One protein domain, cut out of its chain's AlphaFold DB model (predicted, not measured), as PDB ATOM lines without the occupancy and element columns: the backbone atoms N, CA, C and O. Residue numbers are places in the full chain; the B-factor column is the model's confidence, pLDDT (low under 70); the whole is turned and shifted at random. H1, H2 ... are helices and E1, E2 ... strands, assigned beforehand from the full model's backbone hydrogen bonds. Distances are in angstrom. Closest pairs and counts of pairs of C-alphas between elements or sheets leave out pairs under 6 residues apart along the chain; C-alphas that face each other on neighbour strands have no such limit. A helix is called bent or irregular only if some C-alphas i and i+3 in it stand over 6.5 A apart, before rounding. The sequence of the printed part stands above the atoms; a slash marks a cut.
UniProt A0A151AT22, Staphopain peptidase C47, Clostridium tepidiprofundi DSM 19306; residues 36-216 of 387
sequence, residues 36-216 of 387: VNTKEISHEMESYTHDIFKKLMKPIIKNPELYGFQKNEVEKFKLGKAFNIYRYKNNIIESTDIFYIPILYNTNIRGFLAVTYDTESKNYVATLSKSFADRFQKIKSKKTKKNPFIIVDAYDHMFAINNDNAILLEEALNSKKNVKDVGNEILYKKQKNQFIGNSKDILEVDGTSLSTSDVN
ATOM      1  N   VAL A  36     -14.081  35.129 -48.480       91.75
ATOM      2  CA  VAL A  36     -12.787  35.739 -48.173       91.75
ATOM      3  C   VAL A  36     -11.991  34.787 -47.290       91.75
ATOM      4  O   VAL A  36     -12.517  34.217 -46.335       91.75
ATOM      5  N   ASN A  37     -10.723  34.596 -47.636       91.94
ATOM      6  CA  ASN A  37      -9.762  33.908 -46.796       91.94
ATOM      7  C   ASN A  37      -9.412  34.791 -45.609       91.94
ATOM      8  O   ASN A  37      -8.994  35.935 -45.785       91.94
ATOM      9  N   THR A  38      -9.565  34.235 -44.418       92.25
ATOM     10  CA  THR A  38      -9.309  34.932 -43.168       92.25
ATOM     11  C   THR A  38      -8.824  33.956 -42.110       92.25
ATOM     12  O   THR A  38      -9.129  32.764 -42.147       92.25
ATOM     13  N   LYS A  39      -8.089  34.471 -41.132       91.50
ATOM     14  CA  LYS A  39      -7.856  33.765 -39.876       91.50
ATOM     15  C   LYS A  39      -9.089  33.827 -38.969       91.50
ATOM     16  O   LYS A  39     -10.010  34.616 -39.200       91.50
ATOM     17  N   GLU A  40      -9.083  32.993 -37.936       90.31
ATOM     18  CA  GLU A  40     -10.092  33.037 -36.882       90.31
ATOM     19  C   GLU A  40      -9.968  34.318 -36.053       90.31
ATOM     20  O   GLU A  40      -8.865  34.773 -35.744       90.31
ATOM     21  N   ILE A  41     -11.118  34.899 -35.716       91.12
ATOM     22  CA  ILE A  41     -11.228  36.028 -34.793       91.12
ATOM     23  C   ILE A  41     -11.312  35.479 -33.364       91.12
ATOM     24  O   ILE A  41     -11.870  34.404 -33.146       91.12
ATOM     25  N   SER A  42     -10.723  36.175 -32.389       93.06
ATOM     26  CA  SER A  42     -10.856  35.776 -30.986       93.06
ATOM     27  C   SER A  42     -12.265  36.085 -30.472       93.06
ATOM     28  O   SER A  42     -12.863  37.091 -30.852       93.06
ATOM     29  N   HIS A  43     -12.764  35.263 -29.545       91.88
ATOM     30  CA  HIS A  43     -14.060  35.498 -28.895       91.88
ATOM     31  C   HIS A  43     -14.118  36.868 -28.191       91.88
ATOM     32  O   HIS A  43     -15.149  37.531 -28.180       91.88
ATOM     33  N   GLU A  44     -13.002  37.324 -27.617       94.56
ATOM     34  CA  GLU A  44     -12.910  38.654 -27.004       94.56
ATOM     35  C   GLU A  44     -13.103  39.783 -28.022       94.56
ATOM     36  O   GLU A  44     -13.849  40.724 -27.757       94.56
ATOM     37  N   MET A  45     -12.470  39.686 -29.197       94.75
ATOM     38  CA  MET A  45     -12.619  40.690 -30.250       94.75
ATOM     39  C   MET A  45     -14.027  40.659 -30.853       94.75
ATOM     40  O   MET A  45     -14.578  41.715 -31.158       94.75
ATOM     41  N   GLU A  46     -14.626  39.477 -31.000       91.88
ATOM     42  CA  GLU A  46     -16.016  39.316 -31.438       91.88
ATOM     43  C   GLU A  46     -16.986  39.987 -30.450       91.88
ATOM     44  O   GLU A  46     -17.782  40.841 -30.845       91.88
ATOM     45  N   SER A  47     -16.828  39.716 -29.148       91.25
ATOM     46  CA  SER A  47     -17.616  40.360 -28.091       91.25
ATOM     47  C   SER A  47     -17.445  41.881 -28.083       91.25
ATOM     48  O   SER A  47     -18.432  42.607 -27.970       91.25
ATOM     49  N   TYR A  48     -16.209  42.376 -28.218       93.50
ATOM     50  CA  TYR A  48     -15.939  43.812 -28.316       93.50
ATOM     51  C   TYR A  48     -16.601  44.424 -29.555       93.50
ATOM     52  O   TYR A  48     -17.220  45.479 -29.462       93.50
ATOM     53  N   THR A  49     -16.514  43.750 -30.704       93.69
ATOM     54  CA  THR A  49     -17.096  44.207 -31.975       93.69
ATOM     55  C   THR A  49     -18.599  44.427 -31.839       93.69
ATOM     56  O   THR A  49     -19.112  45.465 -32.259       93.69
ATOM     57  N   HIS A  50     -19.317  43.468 -31.252       90.00
ATOM     58  CA  HIS A  50     -20.770  43.561 -31.094       90.00
ATOM     59  C   HIS A  50     -21.181  44.710 -30.168       90.00
ATOM     60  O   HIS A  50     -22.170  45.393 -30.439       90.00
ATOM     61  N   ASP A  51     -20.417  44.948 -29.103       89.31
ATOM     62  CA  ASP A  51     -20.668  46.030 -28.153       89.31
ATOM     63  C   ASP A  51     -20.338  47.415 -28.746       89.31
ATOM     64  O   ASP A  51     -21.188  48.315 -28.751       89.31
ATOM     65  N   ILE A  52     -19.147  47.580 -29.332       92.75
ATOM     66  CA  ILE A  52     -18.702  48.872 -29.867       92.75
ATOM     67  C   ILE A  52     -19.496  49.294 -31.106       92.75
ATOM     68  O   ILE A  52     -19.735  50.486 -31.302       92.75
ATOM     69  N   PHE A  53     -19.962  48.340 -31.922       93.31
ATOM     70  CA  PHE A  53     -20.768  48.626 -33.110       93.31
ATOM     71  C   PHE A  53     -22.023  49.432 -32.765       93.31
ATOM     72  O   PHE A  53     -22.308  50.442 -33.406       93.31
ATOM     73  N   LYS A  54     -22.748  49.034 -31.713       88.12
ATOM     74  CA  LYS A  54     -23.975  49.721 -31.279       88.12
ATOM     75  C   LYS A  54     -23.699  51.162 -30.851       88.12
ATOM     76  O   LYS A  54     -24.518  52.039 -31.109       88.12
ATOM     77  N   LYS A  55     -22.547  51.402 -30.217       89.31
ATOM     78  CA  LYS A  55     -22.110  52.724 -29.744       89.31
ATOM     79  C   LYS A  55     -21.705  53.620 -30.918       89.31
ATOM     80  O   LYS A  55     -22.245  54.712 -31.055       89.31
ATOM     81  N   LEU A  56     -20.859  53.121 -31.824       93.69
ATOM     82  CA  LEU A  56     -20.429  53.846 -33.032       93.69
ATOM     83  C   LEU A  56     -21.588  54.139 -34.001       93.69
ATOM     84  O   LEU A  56     -21.550  55.127 -34.724       93.69
ATOM     85  N   MET A  57     -22.640  53.317 -34.017       92.00
ATOM     86  CA  MET A  57     -23.811  53.546 -34.869       92.00
ATOM     87  C   MET A  57     -24.757  54.639 -34.356       92.00
ATOM     88  O   MET A  57     -25.584  55.109 -35.137       92.00
ATOM     89  N   LYS A  58     -24.687  55.071 -33.088       88.25
ATOM     90  CA  LYS A  58     -25.670  56.038 -32.561       88.25
ATOM     91  C   LYS A  58     -25.629  57.401 -33.259       88.25
ATOM     92  O   LYS A  58     -26.703  57.861 -33.659       88.25
ATOM     93  N   PRO A  59     -24.462  58.047 -33.458       89.38
ATOM     94  CA  PRO A  59     -24.394  59.298 -34.219       89.38
ATOM     95  C   PRO A  59     -24.896  59.115 -35.657       89.38
ATOM     96  O   PRO A  59     -25.616  59.962 -36.187       89.38
ATOM     97  N   ILE A  60     -24.590  57.954 -36.241       93.19
ATOM     98  CA  ILE A  60     -24.959  57.583 -37.607       93.19
ATOM     99  C   ILE A  60     -26.472  57.449 -37.749       93.19
ATOM    100  O   ILE A  60     -27.037  57.987 -38.687       93.19
ATOM    101  N   ILE A  61     -27.156  56.790 -36.815       90.88
ATOM    102  CA  ILE A  61     -28.618  56.645 -36.859       90.88
ATOM    103  C   ILE A  61     -29.314  58.008 -36.755       90.88
ATOM    104  O   ILE A  61     -30.321  58.229 -37.428       90.88
ATOM    105  N   LYS A  62     -28.772  58.932 -35.949       89.38
ATOM    106  CA  LYS A  62     -29.317  60.291 -35.805       89.38
ATOM    107  C   LYS A  62     -29.208  61.084 -37.111       89.38
ATOM    108  O   LYS A  62     -30.167  61.756 -37.477       89.38
ATOM    109  N   ASN A  63     -28.072  60.993 -37.814       92.06
ATOM    110  CA  ASN A  63     -27.810  61.769 -39.034       92.06
ATOM    111  C   ASN A  63     -27.171  60.933 -40.166       92.06
ATOM    112  O   ASN A  63     -26.045  61.228 -40.566       92.06
ATOM    113  N   PRO A  64     -27.861  59.922 -40.727       94.38
ATOM    114  CA  PRO A  64     -27.261  58.902 -41.606       94.38
ATOM    115  C   PRO A  64     -26.514  59.454 -42.815       94.38
ATOM    116  O   PRO A  64     -25.450  58.955 -43.183       94.38
ATOM    117  N   GLU A  65     -27.072  60.502 -43.412       95.94
ATOM    118  CA  GLU A  65     -26.583  61.096 -44.654       95.94
ATOM    119  C   GLU A  65     -25.205  61.738 -44.470       95.94
ATOM    120  O   GLU A  65     -24.356  61.607 -45.348       95.94
ATOM    121  N   LEU A  66     -24.928  62.307 -43.289       96.06
ATOM    122  CA  LEU A  66     -23.620  62.882 -42.951       96.06
ATOM    123  C   LEU A  66     -22.505  61.827 -42.867       96.06
ATOM    124  O   LEU A  66     -21.329  62.165 -42.892       96.06
ATOM    125  N   TYR A  67     -22.871  60.548 -42.778       97.00
ATOM    126  CA  TYR A  67     -21.962  59.402 -42.718       97.00
ATOM    127  C   TYR A  67     -21.981  58.571 -44.011       97.00
ATOM    128  O   TYR A  67     -21.442  57.464 -44.055       97.00
ATOM    129  N   GLY A  68     -22.619  59.081 -45.070       95.25
ATOM    130  CA  GLY A  68     -22.708  58.406 -46.364       95.25
ATOM    131  C   GLY A  68     -23.717  57.251 -46.406       95.25
ATOM    132  O   GLY A  68     -23.650  56.406 -47.308       95.25
ATOM    133  N   PHE A  69     -24.655  57.189 -45.456       95.44
ATOM    134  CA  PHE A  69     -25.692  56.156 -45.382       95.44
ATOM    135  C   PHE A  69     -27.092  56.707 -45.663       95.44
ATOM    136  O   PHE A  69     -27.365  57.894 -45.512       95.44
ATOM    137  N   GLN A  70     -28.012  55.820 -46.049       92.62
ATOM    138  CA  GLN A  70     -29.411  56.183 -46.262       92.62
ATOM    139  C   GLN A  70     -30.244  55.915 -45.007       92.62
ATOM    140  O   GLN A  70     -30.123  54.869 -44.363       92.62
ATOM    141  N   LYS A  71     -31.149  56.846 -44.687       89.00
ATOM    142  CA  LYS A  71     -31.979  56.798 -43.474       89.00
ATOM    143  C   LYS A  71     -32.830  55.532 -43.339       89.00
ATOM    144  O   LYS A  71     -32.997  55.018 -42.242       89.00
ATOM    145  N   ASN A  72     -33.350  55.004 -44.442       88.44
ATOM    146  CA  ASN A  72     -34.190  53.802 -44.460       88.44
ATOM    147  C   ASN A  72     -33.417  52.483 -44.245       88.44
ATOM    148  O   ASN A  72     -34.051  51.430 -44.109       88.44
ATOM    149  N   GLU A  73     -32.082  52.524 -44.241       90.38
ATOM    150  CA  GLU A  73     -31.232  51.335 -44.147       90.38
ATOM    151  C   GLU A  73     -30.563  51.180 -42.781       90.38
ATOM    152  O   GLU A  73     -30.450  50.053 -42.300       90.38
ATOM    153  N   VAL A  74     -30.141  52.285 -42.152       89.75
ATOM    154  CA  VAL A  74     -29.278  52.260 -40.954       89.75
ATOM    155  C   VAL A  74     -29.866  51.479 -39.783       89.75
ATOM    156  O   VAL A  74     -29.148  50.736 -39.124       89.75
ATOM    157  N   GLU A  75     -31.177  51.567 -39.556       84.62
ATOM    158  CA  GLU A  75     -31.865  50.850 -38.470       84.62
ATOM    159  C   GLU A  75     -31.930  49.335 -38.708       84.62
ATOM    160  O   GLU A  75     -32.230  48.567 -37.800       84.62
ATOM    161  N   LYS A  76     -31.663  48.898 -39.941       88.88
ATOM    162  CA  LYS A  76     -31.713  47.499 -40.376       88.88
ATOM    163  C   LYS A  76     -30.322  46.929 -40.631       88.88
ATOM    164  O   LYS A  76     -30.223  45.817 -41.160       88.88
ATOM    165  N   PHE A  77     -29.262  47.668 -40.301       92.25
ATOM    166  CA  PHE A  77     -27.908  47.169 -40.476       92.25
ATOM    167  C   PHE A  77     -27.635  45.950 -39.591       92.25
ATOM    168  O   PHE A  77     -28.078  45.845 -38.444       92.25
ATOM    169  N   LYS A  78     -26.883  45.009 -40.158       91.12
ATOM    170  CA  LYS A  78     -26.420  43.786 -39.500       91.12
ATOM    171  C   LYS A  78     -24.923  43.638 -39.694       91.12
ATOM    172  O   LYS A  78     -24.389  44.118 -40.690       91.12
ATOM    173  N   LEU A  79     -24.255  42.951 -38.778       93.31
ATOM    174  CA  LEU A  79     -22.851  42.600 -38.965       93.31
ATOM    175  C   LEU A  79     -22.738  41.309 -39.782       93.31
ATOM    176  O   LEU A  79     -23.460  40.340 -39.536       93.31
ATOM    177  N   GLY A  80     -21.855  41.316 -40.776       92.56
ATOM    178  CA  GLY A  80     -21.405  40.120 -41.488       92.56
ATOM    179  C   GLY A  80     -20.259  39.418 -40.758       92.56
ATOM    180  O   GLY A  80     -19.773  39.906 -39.739       92.56
ATOM    181  N   LYS A  81     -19.774  38.292 -41.290       92.69
ATOM    182  CA  LYS A  81     -18.600  37.612 -40.719       92.69
ATOM    183  C   LYS A  81     -17.321  38.425 -40.937       92.69
ATOM    184  O   LYS A  81     -17.040  38.891 -42.043       92.69
ATOM    185  N   ALA A  82     -16.530  38.545 -39.874       94.62
ATOM    186  CA  ALA A  82     -15.251  39.242 -39.884       94.62
ATOM    187  C   ALA A  82     -14.237  38.597 -40.844       94.62
ATOM    188  O   ALA A  82     -14.180  37.370 -40.981       94.62
ATOM    189  N   PHE A  83     -13.382  39.425 -41.444       94.25
ATOM    190  CA  PHE A  83     -12.204  38.985 -42.188       94.25
ATOM    191  C   PHE A  83     -10.985  39.849 -41.853       94.25
ATOM    192  O   PHE A  83     -11.121  41.049 -41.630       94.25
ATOM    193  N   ASN A  84      -9.785  39.268 -41.826       95.56
ATOM    194  CA  ASN A  84      -8.563  40.039 -41.610       95.56
ATOM    195  C   ASN A  84      -8.000  40.626 -42.912       95.56
ATOM    196  O   ASN A  84      -8.155  40.061 -43.997       95.56
ATOM    197  N   ILE A  85      -7.260  41.726 -42.780       95.12
ATOM    198  CA  ILE A  85      -6.432  42.261 -43.864       95.12
ATOM    199  C   ILE A  85      -5.067  41.570 -43.853       95.12
ATOM    200  O   ILE A  85      -4.516  41.246 -42.795       95.12
ATOM    201  N   TYR A  86      -4.513  41.336 -45.035       94.56
ATOM    202  CA  TYR A  86      -3.132  40.915 -45.238       94.56
ATOM    203  C   TYR A  86      -2.287  42.112 -45.649       94.56
ATOM    204  O   TYR A  86      -2.776  43.035 -46.290       94.56
ATOM    205  N   ARG A  87      -1.003  42.090 -45.317       93.00
ATOM    206  CA  ARG A  87      -0.048  43.115 -45.728       93.00
ATOM    207  C   ARG A  87       0.953  42.522 -46.702       93.00
ATOM    208  O   ARG A  87       1.460  41.426 -46.482       93.00
ATOM    209  N   TYR A  88       1.256  43.251 -47.766       91.81
ATOM    210  CA  TYR A  88       2.368  42.939 -48.650       91.81
ATOM    211  C   TYR A  88       3.618  43.701 -48.208       91.81
ATOM    212  O   TYR A  88       3.671  44.930 -48.270       91.81
ATOM    213  N   LYS A  89       4.633  42.969 -47.753       87.06
ATOM    214  CA  LYS A  89       5.907  43.526 -47.289       87.06
ATOM    215  C   LYS A  89       7.046  42.590 -47.665       87.06
ATOM    216  O   LYS A  89       6.928  41.379 -47.526       87.06
ATOM    217  N   ASN A  90       8.169  43.150 -48.117       85.50
ATOM    218  CA  ASN A  90       9.385  42.391 -48.438       85.50
ATOM    219  C   ASN A  90       9.121  41.190 -49.365       85.50
ATOM    220  O   ASN A  90       9.668  40.109 -49.169       85.50
ATOM    221  N   ASN A  91       8.267  41.384 -50.374       85.44
ATOM    222  CA  ASN A  91       7.835  40.352 -51.318       85.44
ATOM    223  C   ASN A  91       7.047  39.174 -50.718       85.44
ATOM    224  O   ASN A  91       6.941  38.120 -51.355       85.44
ATOM    225  N   ILE A  92       6.488  39.352 -49.520       88.31
ATOM    226  CA  ILE A  92       5.717  38.359 -48.772       88.31
ATOM    227  C   ILE A  92       4.339  38.947 -48.444       88.31
ATOM    228  O   ILE A  92       4.209  40.133 -48.149       88.31
ATOM    229  N   ILE A  93       3.305  38.105 -48.517       91.12
ATOM    230  CA  ILE A  93       1.955  38.422 -48.039       91.12
ATOM    231  C   ILE A  93       1.837  37.851 -46.625       91.12
ATOM    232  O   ILE A  93       1.841  36.632 -46.455       91.12
ATOM    233  N   GLU A  94       1.747  38.718 -45.624       91.12
ATOM    234  CA  GLU A  94       1.643  38.357 -44.208       91.12
ATOM    235  C   GLU A  94       0.254  38.695 -43.650       91.12
ATOM    236  O   GLU A  94      -0.387  39.660 -44.066       91.12
ATOM    237  N   SER A  95      -0.245  37.883 -42.721       91.94
ATOM    238  CA  SER A  95      -1.519  38.157 -42.048       91.94
ATOM    239  C   SER A  95      -1.350  39.274 -41.023       91.94
ATOM    240  O   SER A  95      -0.339  39.322 -40.331       91.94
ATOM    241  N   THR A  96      -2.369  40.118 -40.859       94.12
ATOM    242  CA  THR A  96      -2.417  41.116 -39.773       94.12
ATOM    243  C   THR A  96      -3.451  40.745 -38.710       94.12
ATOM    244  O   THR A  96      -4.236  39.816 -38.909       94.12
ATOM    245  N   ASP A  97      -3.437  41.449 -37.576       94.75
ATOM    246  CA  ASP A  97      -4.444  41.391 -36.498       94.75
ATOM    247  C   ASP A  97      -5.560  42.438 -36.653       94.75
ATOM    248  O   ASP A  97      -6.295  42.709 -35.708       94.75
ATOM    249  N   ILE A  98      -5.702  43.011 -37.852       96.81
ATOM    250  CA  ILE A  98      -6.740  43.991 -38.164       96.81
ATOM    251  C   ILE A  98      -7.873  43.277 -38.888       96.81
ATOM    252  O   ILE A  98      -7.678  42.733 -39.982       96.81
ATOM    253  N   PHE A  99      -9.055  43.306 -38.283       97.50
ATOM    254  CA  PHE A  99     -10.261  42.684 -38.807       97.50
ATOM    255  C   PHE A  99     -11.251  43.733 -39.282       97.50
ATOM    256  O   PHE A  99     -11.429  44.771 -38.656       97.50
ATOM    257  N   TYR A 100     -11.903  43.436 -40.395       97.50
ATOM    258  CA  TYR A 100     -12.996  44.212 -40.949       97.50
ATOM    259  C   TYR A 100     -14.262  43.382 -40.835       97.50
ATOM    260  O   TYR A 100     -14.303  42.218 -41.234       97.50
ATOM    261  N   ILE A 101     -15.299  44.004 -40.292       96.56
ATOM    262  CA  ILE A 101     -16.617  43.417 -40.140       96.56
ATOM    263  C   ILE A 101     -17.559  44.167 -41.085       96.56
ATOM    264  O   ILE A 101     -17.754  45.376 -40.914       96.56
ATOM    265  N   PRO A 102     -18.102  43.500 -42.121       95.44
ATOM    266  CA  PRO A 102     -19.033  44.132 -43.047       95.44
ATOM    267  C   PRO A 102     -20.295  44.609 -42.332       95.44
ATOM    268  O   PRO A 102     -20.902  43.861 -41.569       95.44
ATOM    269  N   ILE A 103     -20.728  45.827 -42.641       95.38
ATOM    270  CA  ILE A 103     -22.031  46.352 -42.239       95.38
ATOM    271  C   ILE A 103     -22.991  46.107 -43.398       95.38
ATOM    272  O   ILE A 103     -22.798  46.627 -44.499       95.38
ATOM    273  N   LEU A 104     -24.001  45.278 -43.163       93.19
ATOM    274  CA  LEU A 104     -24.894  44.740 -44.178       93.19
ATOM    275  C   LEU A 104     -26.278  45.378 -44.101       93.19
ATOM    276  O   LEU A 104     -26.889  45.415 -43.037       93.19
ATOM    277  N   TYR A 105     -26.819  45.767 -45.252       91.12
ATOM    278  CA  TYR A 105     -28.250  45.968 -45.454       91.12
ATOM    279  C   TYR A 105     -28.738  44.956 -46.488       91.12
ATOM    280  O   TYR A 105     -28.297  44.968 -47.639       91.12
ATOM    281  N   ASN A 106     -29.621  44.042 -46.079       86.88
ATOM    282  CA  ASN A 106     -29.891  42.805 -46.819       86.88
ATOM    283  C   ASN A 106     -28.576  42.040 -47.067       86.88
ATOM    284  O   ASN A 106     -27.881  41.706 -46.113       86.88
ATOM    285  N   THR A 107     -28.211  41.792 -48.325       83.56
ATOM    286  CA  THR A 107     -26.926  41.181 -48.696       83.56
ATOM    287  C   THR A 107     -25.895  42.208 -49.157       83.56
ATOM    288  O   THR A 107     -24.811  41.831 -49.597       83.56
ATOM    289  N   ASN A 108     -26.191  43.509 -49.075       90.81
ATOM    290  CA  ASN A 108     -25.315  44.583 -49.533       90.81
ATOM    291  C   ASN A 108     -24.402  45.101 -48.431       90.81
ATOM    292  O   ASN A 108     -24.876  45.530 -47.387       90.81
ATOM    293  N   ILE A 109     -23.099  45.123 -48.710       93.06
ATOM    294  CA  ILE A 109     -22.109  45.787 -47.869       93.06
ATOM    295  C   ILE A 109     -22.286  47.292 -48.046       93.06
ATOM    296  O   ILE A 109     -22.178  47.804 -49.161       93.06
ATOM    297  N   ARG A 110     -22.587  47.977 -46.946       94.75
ATOM    298  CA  ARG A 110     -22.781  49.429 -46.882       94.75
ATOM    299  C   ARG A 110     -21.602  50.141 -46.243       94.75
ATOM    300  O   ARG A 110     -21.384  51.303 -46.542       94.75
ATOM    301  N   GLY A 111     -20.848  49.456 -45.394       96.12
ATOM    302  CA  GLY A 111     -19.683  50.001 -44.712       96.12
ATOM    303  C   GLY A 111     -18.898  48.905 -44.014       96.12
ATOM    304  O   GLY A 111     -19.212  47.718 -44.150       96.12
ATOM    305  N   PHE A 112     -17.900  49.314 -43.245       97.38
ATOM    306  CA  PHE A 112     -17.088  48.416 -42.443       97.38
ATOM    307  C   PHE A 112     -16.859  48.980 -41.048       97.38
ATOM    308  O   PHE A 112     -16.669  50.183 -40.863       97.38
ATOM    309  N   LEU A 113     -16.822  48.067 -40.086       98.06
ATOM    310  CA  LEU A 113     -16.234  48.280 -38.776       98.06
ATOM    311  C   LEU A 113     -14.855  47.614 -38.775       98.06
ATOM    312  O   LEU A 113     -14.760  46.390 -38.856       98.06
ATOM    313  N   ALA A 114     -13.793  48.411 -38.735       98.31
ATOM    314  CA  ALA A 114     -12.428  47.929 -38.582       98.31
ATOM    315  C   ALA A 114     -12.078  47.850 -37.092       98.31
ATOM    316  O   ALA A 114     -12.328  48.809 -36.367       98.31
ATOM    317  N   VAL A 115     -11.501  46.733 -36.645       98.12
ATOM    318  CA  VAL A 115     -11.156  46.456 -35.243       98.12
ATOM    319  C   VAL A 115      -9.755  45.858 -35.159       98.12
ATOM    320  O   VAL A 115      -9.370  45.017 -35.972       98.12
ATOM    321  N   THR A 116      -8.988  46.275 -34.155       97.62
ATOM    322  CA  THR A 116      -7.695  45.672 -33.806       97.62
ATOM    323  C   THR A 116      -7.470  45.754 -32.303       97.62
ATOM    324  O   THR A 116      -8.022  46.629 -31.634       97.62
ATOM    325  N   TYR A 117      -6.634  44.865 -31.770       96.38
ATOM    326  CA  TYR A 117      -6.066  45.052 -30.439       96.38
ATOM    327  C   TYR A 117      -4.883  46.013 -30.532       96.38
ATOM    328  O   TYR A 117      -3.970  45.807 -31.334       96.38
ATOM    329  N   ASP A 118      -4.909  47.072 -29.736       92.62
ATOM    330  CA  ASP A 118      -3.812  48.012 -29.620       92.62
ATOM    331  C   ASP A 118      -2.919  47.638 -28.438       92.62
ATOM    332  O   ASP A 118      -3.306  47.754 -27.275       92.62
ATOM    333  N   THR A 119      -1.696  47.211 -28.731       89.12
ATOM    334  CA  THR A 119      -0.758  46.729 -27.713       89.12
ATOM    335  C   THR A 119      -0.244  47.836 -26.795       89.12
ATOM    336  O   THR A 119       0.121  47.547 -25.656       89.12
ATOM    337  N   GLU A 120      -0.238  49.093 -27.250       86.19
ATOM    338  CA  GLU A 120       0.210  50.239 -26.453       86.19
ATOM    339  C   GLU A 120      -0.822  50.630 -25.388       86.19
ATOM    340  O   GLU A 120      -0.479  50.749 -24.211       86.19
ATOM    341  N   SER A 121      -2.095  50.794 -25.771       86.88
ATOM    342  CA  SER A 121      -3.182  51.064 -24.816       86.88
ATOM    343  C   SER A 121      -3.700  49.817 -24.098       86.88
ATOM    344  O   SER A 121      -4.423  49.950 -23.113       86.88
ATOM    345  N   LYS A 122      -3.324  48.620 -24.566       91.25
ATOM    346  CA  LYS A 122      -3.819  47.315 -24.101       91.25
ATOM    347  C   LYS A 122      -5.335  47.150 -24.226       91.25
ATOM    348  O   LYS A 122      -5.936  46.407 -23.451       91.25
ATOM    349  N   ASN A 123      -5.941  47.811 -25.208       92.88
ATOM    350  CA  ASN A 123      -7.379  47.794 -25.451       92.88
ATOM    351  C   ASN A 123      -7.688  47.523 -26.924       92.88
ATOM    352  O   ASN A 123      -6.868  47.767 -27.807       92.88
ATOM    353  N   TYR A 124      -8.898  47.040 -27.198       96.12
ATOM    354  CA  TYR A 124      -9.415  47.030 -28.562       96.12
ATOM    355  C   TYR A 124      -9.816  48.447 -28.982       96.12
ATOM    356  O   TYR A 124     -10.347  49.226 -28.186       96.12
ATOM    357  N   VAL A 125      -9.562  48.769 -30.246       97.12
ATOM    358  CA  VAL A 125      -9.909  50.052 -30.864       97.12
ATOM    359  C   VAL A 125     -10.607  49.809 -32.192       97.12
ATOM    360  O   VAL A 125     -10.342  48.803 -32.861       97.12
ATOM    361  N   ALA A 126     -11.483  50.734 -32.578       98.19
ATOM    362  CA  ALA A 126     -12.295  50.590 -33.771       98.19
ATOM    363  C   ALA A 126     -12.417  51.867 -34.612       98.19
ATOM    364  O   ALA A 126     -12.282  52.992 -34.127       98.19
ATOM    365  N   THR A 127     -12.702  51.673 -35.900       98.62
ATOM    366  CA  THR A 127     -13.055  52.717 -36.870       98.62
ATOM    367  C   THR A 127     -14.247  52.237 -37.696       98.62
ATOM    368  O   THR A 127     -14.188  51.162 -38.289       98.62
ATOM    369  N   LEU A 128     -15.324  53.019 -37.752       98.44
ATOM    370  CA  LEU A 128     -16.533  52.728 -38.520       98.44
ATOM    371  C   LEU A 128     -16.701  53.763 -39.632       98.44
ATOM    372  O   LEU A 128     -16.785  54.963 -39.371       98.44
ATOM    373  N   SER A 129     -16.764  53.300 -40.880       97.06
ATOM    374  CA  SER A 129     -17.045  54.166 -42.032       97.06
ATOM    375  C   SER A 129     -17.618  53.397 -43.222       97.06
ATOM    376  O   SER A 129     -17.579  52.165 -43.267       97.06
ATOM    377  N   LYS A 130     -18.121  54.129 -44.223       94.88
ATOM    378  CA  LYS A 130     -18.486  53.562 -45.527       94.88
ATOM    379  C   LYS A 130     -17.262  52.972 -46.255       94.88
ATOM    380  O   LYS A 130     -17.342  51.862 -46.781       94.88
ATOM    381  N   SER A 131     -16.117  53.665 -46.209       90.06
ATOM    382  CA  SER A 131     -14.820  53.239 -46.767       90.06
ATOM    383  C   SER A 131     -14.966  52.649 -48.186       90.06
ATOM    384  O   SER A 131     -15.720  53.156 -49.013       90.06
ATOM    385  N   PHE A 132     -14.272  51.552 -48.488       91.25
ATOM    386  CA  PHE A 132     -14.263  50.896 -49.791       91.25
ATOM    387  C   PHE A 132     -15.490  49.999 -50.058       91.25
ATOM    388  O   PHE A 132     -15.444  49.176 -50.976       91.25
ATOM    389  N   ALA A 133     -16.594  50.125 -49.305       93.31
ATOM    390  CA  ALA A 133     -17.776  49.262 -49.440       93.31
ATOM    391  C   ALA A 133     -18.330  49.220 -50.872       93.31
ATOM    392  O   ALA A 133     -18.512  48.134 -51.424       93.31
ATOM    393  N   ASP A 134     -18.502  50.375 -51.521       90.06
ATOM    394  CA  ASP A 134     -19.051  50.456 -52.883       90.06
ATOM    395  C   ASP A 134     -18.163  49.740 -53.915       90.06
ATOM    396  O   ASP A 134     -18.659  49.114 -54.856       90.06
ATOM    397  N   ARG A 135     -16.835  49.795 -53.743       88.62
ATOM    398  CA  ARG A 135     -15.880  49.074 -54.598       88.62
ATOM    399  C   ARG A 135     -15.866  47.580 -54.270       88.62
ATOM    400  O   ARG A 135     -15.846  46.761 -55.188       88.62
ATOM    401  N   PHE A 136     -15.972  47.215 -52.994       87.31
ATOM    402  CA  PHE A 136     -16.049  45.822 -52.554       87.31
ATOM    403  C   PHE A 136     -17.295  45.116 -53.093       87.31
ATOM    404  O   PHE A 136     -17.231  43.969 -53.521       87.31
ATOM    405  N   GLN A 137     -18.428  45.811 -53.164       84.31
ATOM    406  CA  GLN A 137     -19.671  45.266 -53.714       84.31
ATOM    407  C   GLN A 137     -19.511  44.784 -55.164       84.31
ATOM    408  O   GLN A 137     -20.111  43.781 -55.553       84.31
ATOM    409  N   LYS A 138     -18.642  45.432 -55.949       82.50
ATOM    410  CA  LYS A 138     -18.393  45.096 -57.361       82.50
ATOM    411  C   LYS A 138     -17.642  43.776 -57.554       82.50
ATOM    412  O   LYS A 138     -17.630  43.250 -58.664       82.50
ATOM    413  N   ILE A 139     -17.034  43.210 -56.506       82.88
ATOM    414  CA  ILE A 139     -16.306  41.929 -56.608       82.88
ATOM    415  C   ILE A 139     -17.221  40.725 -56.391       82.88
ATOM    416  O   ILE A 139     -16.774  39.576 -56.453       82.88
ATOM    417  N   LYS A 140     -18.516  40.963 -56.135       76.81
ATOM    418  CA  LYS A 140     -19.415  39.904 -55.705       76.81
ATOM    419  C   LYS A 140     -19.645  38.800 -56.732       76.81
ATOM    420  O   LYS A 140     -19.828  37.669 -56.323       76.81
ATOM    421  N   SER A 141     -19.591  39.082 -58.021       71.25
ATOM    422  CA  SER A 141     -19.846  38.067 -59.049       71.25
ATOM    423  C   SER A 141     -18.616  37.220 -59.400       71.25
ATOM    424  O   SER A 141     -18.689  36.350 -60.261       71.25
ATOM    425  N   LYS A 142     -17.455  37.473 -58.775       71.69
ATOM    426  CA  LYS A 142     -16.151  36.973 -59.247       71.69
ATOM    427  C   LYS A 142     -15.495  35.912 -58.357       71.69
ATOM    428  O   LYS A 142     -14.282  35.724 -58.444       71.69
ATOM    429  N   LYS A 143     -16.235  35.244 -57.468       67.88
ATOM    430  CA  LYS A 143     -15.643  34.328 -56.478       67.88
ATOM    431  C   LYS A 143     -16.403  33.025 -56.323       67.88
ATOM    432  O   LYS A 143     -17.602  32.957 -56.545       67.88
ATOM    433  N   THR A 144     -15.680  32.020 -55.843       68.06
ATOM    434  CA  THR A 144     -16.230  30.737 -55.403       68.06
ATOM    435  C   THR A 144     -15.517  30.296 -54.127       68.06
ATOM    436  O   THR A 144     -14.429  30.786 -53.823       68.06
ATOM    437  N   LYS A 145     -16.069  29.317 -53.399       74.62
ATOM    438  CA  LYS A 145     -15.398  28.719 -52.226       74.62
ATOM    439  C   LYS A 145     -14.015  28.140 -52.566       74.62
ATOM    440  O   LYS A 145     -13.135  28.098 -51.715       74.62
ATOM    441  N   LYS A 146     -13.820  27.700 -53.815       79.81
ATOM    442  CA  LYS A 146     -12.552  27.153 -54.331       79.81
ATOM    443  C   LYS A 146     -11.567  28.235 -54.787       79.81
ATOM    444  O   LYS A 146     -10.391  27.940 -54.955       79.81
ATOM    445  N   ASN A 147     -12.038  29.466 -54.985       85.81
ATOM    446  CA  ASN A 147     -11.227  30.611 -55.388       85.81
ATOM    447  C   ASN A 147     -11.600  31.866 -54.569       85.81
ATOM    448  O   ASN A 147     -12.148  32.830 -55.116       85.81
ATOM    449  N   PRO A 148     -11.381  31.830 -53.241       89.75
ATOM    450  CA  PRO A 148     -11.720  32.930 -52.352       89.75
ATOM    451  C   PRO A 148     -10.765  34.115 -52.536       89.75
ATOM    452  O   PRO A 148      -9.578  33.957 -52.857       89.75
ATOM    453  N   PHE A 149     -11.273  35.316 -52.271       92.12
ATOM    454  CA  PHE A 149     -10.440  36.512 -52.215       92.12
ATOM    455  C   PHE A 149      -9.581  36.521 -50.942       92.12
ATOM    456  O   PHE A 149     -10.000  36.041 -49.897       92.12
ATOM    457  N   ILE A 150      -8.383  37.093 -51.013       92.88
ATOM    458  CA  ILE A 150      -7.694  37.688 -49.860       92.88
ATOM    459  C   ILE A 150      -7.741  39.199 -50.035       92.88
ATOM    460  O   ILE A 150      -7.684  39.681 -51.169       92.88
ATOM    461  N   ILE A 151      -7.837  39.937 -48.936       94.88
ATOM    462  CA  ILE A 151      -7.782  41.397 -48.979       94.88
ATOM    463  C   ILE A 151      -6.385  41.828 -48.554       94.88
ATOM    464  O   ILE A 151      -5.952  41.496 -47.453       94.88
ATOM    465  N   VAL A 152      -5.664  42.508 -49.443       94.94
ATOM    466  CA  VAL A 152      -4.241  42.818 -49.281       94.94
ATOM    467  C   VAL A 152      -4.026  44.323 -49.348       94.94
ATOM    468  O   VAL A 152      -4.435  44.962 -50.312       94.94
ATOM    469  N   ASP A 153      -3.348  44.858 -48.340       94.00
ATOM    470  CA  ASP A 153      -2.754  46.190 -48.342       94.00
ATOM    471  C   ASP A 153      -1.326  46.099 -48.889       94.00
ATOM    472  O   ASP A 153      -0.486  45.371 -48.347       94.00
ATOM    473  N   ALA A 154      -1.052  46.809 -49.976       91.44
ATOM    474  CA  ALA A 154       0.229  46.793 -50.654       91.44
ATOM    475  C   ALA A 154       0.575  48.179 -51.181       91.44
ATOM    476  O   ALA A 154      -0.149  48.744 -52.001       91.44
ATOM    477  N   TYR A 155       1.719  48.704 -50.736       88.12
ATOM    478  CA  TYR A 155       2.157  50.061 -51.075       88.12
ATOM    479  C   TYR A 155       1.059  51.102 -50.809       88.12
ATOM    480  O   TYR A 155       0.838  51.996 -51.614       88.12
ATOM    481  N   ASP A 156       0.360  50.950 -49.679       86.25
ATOM    482  CA  ASP A 156      -0.747  51.797 -49.233       86.25
ATOM    483  C   ASP A 156      -2.038  51.697 -50.096       86.25
ATOM    484  O   ASP A 156      -3.038  52.341 -49.777       86.25
ATOM    485  N   HIS A 157      -2.077  50.852 -51.131       90.50
ATOM    486  CA  HIS A 157      -3.303  50.510 -51.863       90.50
ATOM    487  C   HIS A 157      -3.957  49.251 -51.290       90.50
ATOM    488  O   HIS A 157      -3.276  48.304 -50.900       90.50
ATOM    489  N   MET A 158      -5.285  49.189 -51.334       93.31
ATOM    490  CA  MET A 158      -6.050  48.008 -50.945       93.31
ATOM    491  C   MET A 158      -6.536  47.250 -52.170       93.31
ATOM    492  O   MET A 158      -7.160  47.834 -53.056       93.31
ATOM    493  N   PHE A 159      -6.341  45.935 -52.183       94.56
ATOM    494  CA  PHE A 159      -6.812  45.057 -53.247       94.56
ATOM    495  C   PHE A 159      -7.582  43.852 -52.713       94.56
ATOM    496  O   PHE A 159      -7.235  43.282 -51.681       94.56
ATOM    497  N   ALA A 160      -8.570  43.394 -53.478       94.19
ATOM    498  CA  ALA A 160      -9.093  42.040 -53.392       94.19
ATOM    499  C   ALA A 160      -8.390  41.163 -54.436       94.19
ATOM    500  O   ALA A 160      -8.493  41.421 -55.637       94.19
ATOM    501  N   ILE A 161      -7.693  40.118 -53.983       92.31
ATOM    502  CA  ILE A 161      -6.907  39.224 -54.842       92.31
ATOM    503  C   ILE A 161      -7.419  37.784 -54.740       92.31
ATOM    504  O   ILE A 161      -7.415  37.187 -53.660       92.31
ATOM    505  N   ASN A 162      -7.832  37.197 -55.862       89.94
ATOM    506  CA  ASN A 162      -8.052  35.752 -55.990       89.94
ATOM    507  C   ASN A 162      -7.032  35.164 -56.985       89.94
ATOM    508  O   ASN A 162      -6.043  35.824 -57.286       89.94
ATOM    509  N   ASN A 163      -7.193  33.922 -57.444       86.81
ATOM    510  CA  ASN A 163      -6.208  33.315 -58.350       86.81
ATOM    511  C   ASN A 163      -6.199  33.937 -59.755       86.81
ATOM    512  O   ASN A 163      -5.206  33.788 -60.459       86.81
ATOM    513  N   ASP A 164      -7.254  34.661 -60.133       88.00
ATOM    514  CA  ASP A 164      -7.450  35.148 -61.504       88.00
ATOM    515  C   ASP A 164      -7.501  36.679 -61.590       88.00
ATOM    516  O   ASP A 164      -7.333  37.255 -62.661       88.00
ATOM    517  N   ASN A 165      -7.770  37.357 -60.475       89.81
ATOM    518  CA  ASN A 165      -8.069  38.781 -60.444       89.81
ATOM    519  C   ASN A 165      -7.290  39.484 -59.337       89.81
ATOM    520  O   ASN A 165      -7.247  39.018 -58.196       89.81
ATOM    521  N   ALA A 166      -6.806  40.680 -59.671       92.25
ATOM    522  CA  ALA A 166      -6.430  41.713 -58.722       92.25
ATOM    523  C   ALA A 166      -7.363  42.913 -58.900       92.25
ATOM    524  O   ALA A 166      -7.364  43.547 -59.954       92.25
ATOM    525  N   ILE A 167      -8.199  43.200 -57.901       92.38
ATOM    526  CA  ILE A 167      -9.206  44.263 -57.977       92.38
ATOM    527  C   ILE A 167      -8.878  45.334 -56.948       92.38
ATOM    528  O   ILE A 167      -8.840  45.045 -55.755       92.38
ATOM    529  N   LEU A 168      -8.668  46.567 -57.406       92.75
ATOM    530  CA  LEU A 168      -8.443  47.719 -56.539       92.75
ATOM    531  C   LEU A 168      -9.706  48.040 -55.725       92.75
ATOM    532  O   LEU A 168     -10.784  48.251 -56.283       92.75
ATOM    533  N   LEU A 169      -9.549  48.114 -54.408       92.31
ATOM    534  CA  LEU A 169     -10.582  48.501 -53.451       92.31
ATOM    535  C   LEU A 169     -10.389  49.930 -52.954       92.31
ATOM    536  O   LEU A 169     -11.361  50.662 -52.859       92.31
ATOM    537  N   GLU A 170      -9.158  50.346 -52.688       89.56
ATOM    538  CA  GLU A 170      -8.829  51.697 -52.221       89.56
ATOM    539  C   GLU A 170      -7.466  52.082 -52.788       89.56
ATOM    540  O   GLU A 170      -6.550  51.260 -52.821       89.56
ATOM    541  N   GLU A 171      -7.342  53.312 -53.268       83.56
ATOM    542  CA  GLU A 171      -6.096  53.828 -53.816       83.56
ATOM    543  C   GLU A 171      -5.395  54.698 -52.778       83.56
ATOM    544  O   GLU A 171      -6.021  55.575 -52.188       83.56
ATOM    545  N   ALA A 172      -4.101  54.466 -52.547       74.06
ATOM    546  CA  ALA A 172      -3.296  55.436 -51.826       74.06
ATOM    547  C   ALA A 172      -2.983  56.615 -52.730       74.06
ATOM    548  O   ALA A 172      -2.171  56.496 -53.644       74.06
ATOM    549  N   LEU A 173      -3.559  57.760 -52.382       68.69
ATOM    550  CA  LEU A 173      -3.392  59.019 -53.106       68.69
ATOM    551  C   LEU A 173      -1.924  59.497 -53.112       68.69
ATOM    552  O   LEU A 173      -1.499  60.187 -54.024       68.69
ATOM    553  N   ASN A 174      -1.099  59.042 -52.157       64.94
ATOM    554  CA  ASN A 174       0.316  59.435 -52.047       64.94
ATOM    555  C   ASN A 174       1.300  58.343 -52.511       64.94
ATOM    556  O   ASN A 174       2.505  58.429 -52.244       64.94
ATOM    557  N   SER A 175       0.812  57.261 -53.117       70.19
ATOM    558  CA  SER A 175       1.678  56.170 -53.561       70.19
ATOM    559  C   SER A 175       2.286  56.481 -54.926       70.19
ATOM    560  O   SER A 175       1.585  56.676 -55.910       70.19
ATOM    561  N   LYS A 176       3.620  56.442 -55.012       72.50
ATOM    562  CA  LYS A 176       4.355  56.587 -56.284       72.50
ATOM    563  C   LYS A 176       4.334  55.315 -57.142       72.50
ATOM    564  O   LYS A 176       4.948  55.274 -58.208       72.50
ATOM    565  N   LYS A 177       3.723  54.232 -56.653       81.62
ATOM    566  CA  LYS A 177       3.677  52.938 -57.339       81.62
ATOM    567  C   LYS A 177       2.445  52.878 -58.235       81.62
ATOM    568  O   LYS A 177       1.337  53.135 -57.786       81.62
ATOM    569  N   ASN A 178       2.631  52.459 -59.486       87.38
ATOM    570  CA  ASN A 178       1.512  52.238 -60.391       87.38
ATOM    571  C   ASN A 178       0.614  51.100 -59.874       87.38
ATOM    572  O   ASN A 178       1.074  49.976 -59.659       87.38
ATOM    573  N   VAL A 179      -0.680  51.381 -59.727       88.44
ATOM    574  CA  VAL A 179      -1.680  50.445 -59.198       88.44
ATOM    575  C   VAL A 179      -1.716  49.111 -59.950       88.44
ATOM    576  O   VAL A 179      -1.846  48.053 -59.332       88.44
ATOM    577  N   LYS A 180      -1.609  49.140 -61.283       90.44
ATOM    578  CA  LYS A 180      -1.696  47.933 -62.114       90.44
ATOM    579  C   LYS A 180      -0.487  47.029 -61.895       90.44
ATOM    580  O   LYS A 180      -0.650  45.815 -61.773       90.44
ATOM    581  N   ASP A 181       0.698  47.620 -61.799       91.25
ATOM    582  CA  ASP A 181       1.937  46.883 -61.551       91.25
ATOM    583  C   ASP A 181       1.909  46.222 -60.172       91.25
ATOM    584  O   ASP A 181       2.214  45.037 -60.048       91.25
ATOM    585  N   VAL A 182       1.440  46.954 -59.157       90.62
ATOM    586  CA  VAL A 182       1.247  46.422 -57.802       90.62
ATOM    587  C   VAL A 182       0.247  45.262 -57.798       90.62
ATOM    588  O   VAL A 182       0.529  44.205 -57.231       90.62
ATOM    589  N   GLY A 183      -0.901  45.416 -58.462       91.50
ATOM    590  CA  GLY A 183      -1.905  44.355 -58.564       91.50
ATOM    591  C   GLY A 183      -1.350  43.077 -59.206       91.50
ATOM    592  O   GLY A 183      -1.559  41.981 -58.679       91.50
ATOM    593  N   ASN A 184      -0.590  43.214 -60.298       92.31
ATOM    594  CA  ASN A 184       0.063  42.093 -60.980       92.31
ATOM    595  C   ASN A 184       1.110  41.407 -60.093       92.31
ATOM    596  O   ASN A 184       1.181  40.177 -60.051       92.31
ATOM    597  N   GLU A 185       1.906  42.193 -59.367       92.31
ATOM    598  CA  GLU A 185       2.926  41.692 -58.449       92.31
ATOM    599  C   GLU A 185       2.301  40.810 -57.357       92.31
ATOM    600  O   GLU A 185       2.722  39.666 -57.161       92.31
ATOM    601  N   ILE A 186       1.252  41.292 -56.687       91.38
ATOM    602  CA  ILE A 186       0.587  40.551 -55.603       91.38
ATOM    603  C   ILE A 186      -0.119  39.305 -56.143       91.38
ATOM    604  O   ILE A 186      -0.059  38.245 -55.511       91.38
ATOM    605  N   LEU A 187      -0.765  39.404 -57.310       91.00
ATOM    606  CA  LEU A 187      -1.425  38.271 -57.959       91.00
ATOM    607  C   LEU A 187      -0.428  37.141 -58.240       91.00
ATOM    608  O   LEU A 187      -0.657  35.999 -57.834       91.00
ATOM    609  N   TYR A 188       0.716  37.473 -58.842       89.62
ATOM    610  CA  TYR A 188       1.793  36.516 -59.091       89.62
ATOM    611  C   TYR A 188       2.281  35.854 -57.792       89.62
ATOM    612  O   TYR A 188       2.463  34.634 -57.729       89.62
ATOM    613  N   LYS A 189       2.454  36.634 -56.718       88.62
ATOM    614  CA  LYS A 189       2.885  36.107 -55.412       88.62
ATOM    615  C   LYS A 189       1.858  35.163 -54.795       88.62
ATOM    616  O   LYS A 189       2.243  34.108 -54.290       88.62
ATOM    617  N   LYS A 190       0.566  35.499 -54.860       84.88
ATOM    618  CA  LYS A 190      -0.512  34.629 -54.373       84.88
ATOM    619  C   LYS A 190      -0.524  33.294 -55.124       84.88
ATOM    620  O   LYS A 190      -0.588  32.248 -54.479       84.88
ATOM    621  N   GLN A 191      -0.427  33.332 -56.456       85.00
ATOM    622  CA  GLN A 191      -0.400  32.133 -57.301       85.00
ATOM    623  C   GLN A 191       0.803  31.238 -56.972       85.00
ATOM    624  O   GLN A 191       0.650  30.028 -56.814       85.00
ATOM    625  N   LYS A 192       1.991  31.833 -56.800       83.25
ATOM    626  CA  LYS A 192       3.219  31.095 -56.478       83.25
ATOM    627  C   LYS A 192       3.168  30.407 -55.111       83.25
ATOM    628  O   LYS A 192       3.658  29.291 -54.978       83.25
ATOM    629  N   ASN A 193       2.595  31.064 -54.104       75.94
ATOM    630  CA  ASN A 193       2.636  30.587 -52.720       75.94
ATOM    631  C   ASN A 193       1.474  29.652 -52.343       75.94
ATOM    632  O   ASN A 193       1.392  29.280 -51.177       75.94
ATOM    633  N   GLN A 194       0.585  29.299 -53.286       66.62
ATOM    634  CA  GLN A 194      -0.585  28.432 -53.066       66.62
ATOM    635  C   GLN A 194      -1.283  28.726 -51.732       66.62
ATOM    636  O   GLN A 194      -1.304  27.906 -50.822       66.62
ATOM    637  N   PHE A 195      -1.805  29.942 -51.588       68.19
ATOM    638  CA  PHE A 195      -2.363  30.400 -50.321       68.19
ATOM    639  C   PHE A 195      -3.563  29.534 -49.880       68.19
ATOM    640  O   PHE A 195      -4.667  29.688 -50.407       68.19
ATOM    641  N   ILE A 196      -3.357  28.656 -48.894       60.91
ATOM    642  CA  ILE A 196      -4.400  27.840 -48.258       60.91
ATOM    643  C   ILE A 196      -4.804  28.543 -46.959       60.91
ATOM    644  O   ILE A 196      -4.048  28.568 -45.994       60.91
ATOM    645  N   GLY A 197      -5.991  29.145 -46.949       64.94
ATOM    646  CA  GLY A 197      -6.584  29.758 -45.763       64.94
ATOM    647  C   GLY A 197      -8.011  29.266 -45.558       64.94
ATOM    648  O   GLY A 197      -8.633  28.748 -46.490       64.94
ATOM    649  N   ASN A 198      -8.538  29.445 -44.348       78.62
ATOM    650  CA  ASN A 198      -9.955  29.217 -44.093       78.62
ATOM    651  C   ASN A 198     -10.754  30.297 -44.827       78.62
ATOM    652  O   ASN A 198     -10.532  31.489 -44.618       78.62
ATOM    653  N   SER A 199     -11.674  29.886 -45.698       84.00
ATOM    654  CA  SER A 199     -12.586  30.808 -46.374       84.00
ATOM    655  C   SER A 199     -13.903  30.900 -45.613       84.00
ATOM    656  O   SER A 199     -14.492  29.881 -45.247       84.00
ATOM    657  N   LYS A 200     -14.381  32.127 -45.399       84.56
ATOM    658  CA  LYS A 200     -15.680  32.413 -44.775       84.56
ATOM    659  C   LYS A 200     -16.559  33.198 -45.738       84.56
ATOM    660  O   LYS A 200     -16.046  34.031 -46.483       84.56
ATOM    661  N   ASP A 201     -17.864  32.922 -45.734       88.25
ATOM    662  CA  ASP A 201     -18.852  33.770 -46.407       88.25
ATOM    663  C   ASP A 201     -19.068  35.028 -45.558       88.25
ATOM    664  O   ASP A 201     -19.751  34.986 -44.539       88.25
ATOM    665  N   ILE A 202     -18.477  36.154 -45.955       87.12
ATOM    666  CA  ILE A 202     -18.541  37.388 -45.158       87.12
ATOM    667  C   ILE A 202     -19.921  38.064 -45.195       87.12
ATOM    668  O   ILE A 202     -20.154  39.016 -44.455       87.12
ATOM    669  N   LEU A 203     -20.832  37.604 -46.061       86.25
ATOM    670  CA  LEU A 203     -22.221  38.080 -46.110       86.25
ATOM    671  C   LEU A 203     -23.140  37.277 -45.186       86.25
ATOM    672  O   LEU A 203     -24.307  37.634 -45.018       86.25
ATOM    673  N   GLU A 204     -22.638  36.191 -44.596       84.75
ATOM    674  CA  GLU A 204     -23.349  35.495 -43.539       84.75
ATOM    675  C   GLU A 204     -23.476  36.422 -42.328       84.75
ATOM    676  O   GLU A 204     -22.495  37.006 -41.867       84.75
ATOM    677  N   VAL A 205     -24.704  36.584 -41.839       79.06
ATOM    678  CA  VAL A 205     -24.987  37.446 -40.691       79.06
ATOM    679  C   VAL A 205     -24.394  36.809 -39.442       79.06
ATOM    680  O   VAL A 205     -24.670  35.652 -39.135       79.06
ATOM    681  N   ASP A 206     -23.630  37.586 -38.685       74.88
ATOM    682  CA  ASP A 206     -22.929  37.138 -37.482       74.88
ATOM    683  C   ASP A 206     -23.836  37.051 -36.238       74.88
ATOM    684  O   ASP A 206     -23.429  37.333 -35.119       74.88
ATOM    685  N   GLY A 207     -25.125  36.752 -36.425       61.16
ATOM    686  CA  GLY A 207     -26.144  36.785 -35.367       61.16
ATOM    687  C   GLY A 207     -26.480  38.186 -34.829       61.16
ATOM    688  O   GLY A 207     -27.569  38.381 -34.293       61.16
ATOM    689  N   THR A 208     -25.611  39.178 -35.034       60.59
ATOM    690  CA  THR A 208     -25.797  40.556 -34.571       60.59
ATOM    691  C   THR A 208     -26.561  41.395 -35.592       60.59
ATOM    692  O   THR A 208     -26.082  41.705 -36.685       60.59
ATOM    693  N   SER A 209     -27.765  41.806 -35.205       59.91
ATOM    694  CA  SER A 209     -28.563  42.827 -35.884       59.91
ATOM    695  C   SER A 209     -28.751  44.028 -34.971       59.91
ATOM    696  O   SER A 209     -28.963  43.837 -33.774       59.91
ATOM    697  N   LEU A 210     -28.766  45.241 -35.526       58.94
ATOM    698  CA  LEU A 210     -29.340  46.370 -34.799       58.94
ATOM    699  C   LEU A 210     -30.832  46.089 -34.596       58.94
ATOM    700  O   LEU A 210     -31.572  45.908 -35.562       58.94
ATOM    701  N   SER A 211     -31.273  46.008 -33.343       52.94
ATOM    702  CA  SER A 211     -32.685  46.158 -33.014       52.94
ATOM    703  C   SER A 211     -32.964  47.625 -32.699       52.94
ATOM    704  O   SER A 211     -32.138  48.303 -32.089       52.94
ATOM    705  N   THR A 212     -34.158  48.119 -33.025       49.31
ATOM    706  CA  THR A 212     -34.632  49.448 -32.593       49.31
ATOM    707  C   THR A 212     -34.538  49.631 -31.069       49.31
ATOM    708  O   THR A 212     -34.374  50.746 -30.581       49.31
ATOM    709  N   SER A 213     -34.569  48.535 -30.301       48.78
ATOM    710  CA  SER A 213     -34.364  48.521 -28.847       48.78
ATOM    711  C   SER A 213     -32.919  48.826 -28.420       48.78
ATOM    712  O   SER A 213     -32.717  49.412 -27.361       48.78
ATOM    713  N   ASP A 214     -31.919  48.472 -29.235       52.44
ATOM    714  CA  ASP A 214     -30.494  48.733 -28.962       52.44
ATOM    715  C   ASP A 214     -30.139  50.218 -29.131       52.44
ATOM    716  O   ASP A 214     -29.236  50.745 -28.482       52.44
ATOM    717  N   VAL A 215     -30.888  50.921 -29.980       52.25
ATOM    718  CA  VAL A 215     -30.762  52.370 -30.184       52.25
ATOM    719  C   VAL A 215     -31.335  53.138 -28.981       52.25
ATOM    720  O   VAL A 215     -30.794  54.170 -28.576       52.25
ATOM    721  N   ASN A 216     -32.357  52.573 -28.326       46.03
ATOM    722  CA  ASN A 216     -33.035  53.137 -27.153       46.03
ATOM    723  C   ASN A 216     -32.267  53.011 -25.825       46.03
ATOM    724  O   ASN A 216     -32.778  53.442 -24.795       46.03
TER     725      ASN A 216
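This is residues 36 to 216 of the 387 residues of the protein "Staphopain peptidase C47" of Clostridium tepidiprofundi DSM 19306 (UniProt A0A151AT22). A strongly twisted sheet forms the core; toward one end its strands E3, E4, E5 and E10 wrap round the long helix H1, and toward the other end helix H5 packs on the small meander E6, E7, E8. Short helices H2, H3 and H6 gather near H1. The 181 printed residues include six named helices and ten named strands, in the order H1 H2 H3 E1 E2 E3 E4 E5 H4 E6 E7 E8 H5 E9 E10 H6; the class is mixed, helices and strands. The sheet is branched and mixed, with E2 and E6 parallel and its other neighbours antiparallel. The whole is compact, with a radius of gyration of the C-alphas of 16.5 A and spans of 51 by 35 by 33 A.

Find C-alpha 43 at (-14.060, 35.498, -28.895); from there H1 runs 29.9 A to residue 62, with a kink of 27 degrees near residue 56. It is irregular, but only just: C-alphas 56 and 59 are 6.8 A apart. Next come H2, residues 64 to 67, H3, 71 to 74, E1, 78 to 80, and E2, 83 to 89. E3, residues 92 to 105, starts at (5.717, 38.359, -48.772), spans 35.0 A and bends by 71 degrees at residue 97. Then read E4, 108 to 118, 29.5 A; E5, 123 to 129; H4, 133 to 137; E6, 150 to 154; E7, 157 to 161; E8, 166 to 170; H5, 179 to 192, 20.1 A; E9, 199 to 201; E10, 205 to 209; and H6, 212 to 216, ending at (-33.035, 53.137, -27.153).

Start at E3, with E1 and E2 on one side and E4 on the other: look for N 80 and O 102, 2.8 A, N 87 and O 94, 2.8 A, and N 101 and O 113, 2.8 A. E2 to E5 form a meander, each strand the antiparallel neighbour of the one before; N 114 and O 127 are 2.8 A apart. E10 is beside E1, with N 206 and O 79 at 2.9 A. E6 is beside E2, with N 86 and O 151 at 2.8 A; the second meander continues through N 152 and O 159, 2.8 A, and N 160 and O 167, 2.8 A. The sheet curls round H1, whose closest C-alphas to E5 are Leu 56 and Leu 128, 6.8 A. H5 is on the sheet, with C-alphas Ala 166 and Gly 183 the closest to E8, 5.2 A. H4 stands at the sheet's level, height 3.4 A. H3 only grazes the sheet with residues 72 to 74; H2 and H6 are not on it. H6 only just touches residues 54 to 58 of H1, with 3 pairs of C-alphas within 8 A, the closest Lys 58 and Val 215, 6.7 A. E9 pairs with no named strand, but residues 36 to 37 pair antiparallel with its residues 199 to 200. Every O i to N i+4 pair is within hydrogen-bond range in H4 and H5, against 11 of 16 in H1 and 0 of 1 in H6, where 1 of 2 O i to N i+3 pairs is within range; H2 and H3, with 4 residues each, are too short for any O i to N i+4 pair.

The two C-alphas farthest apart, Lys 192 and Asn 216, are 51.6 A apart. The printed part has no cut; the link from H4 to E6, residues 138 to 149, is long. Mean pLDDT of the printed part is 87.2; look for values under 70 at residues 143 to 144, 173 to 174, 194 to 197 and 207 to 216.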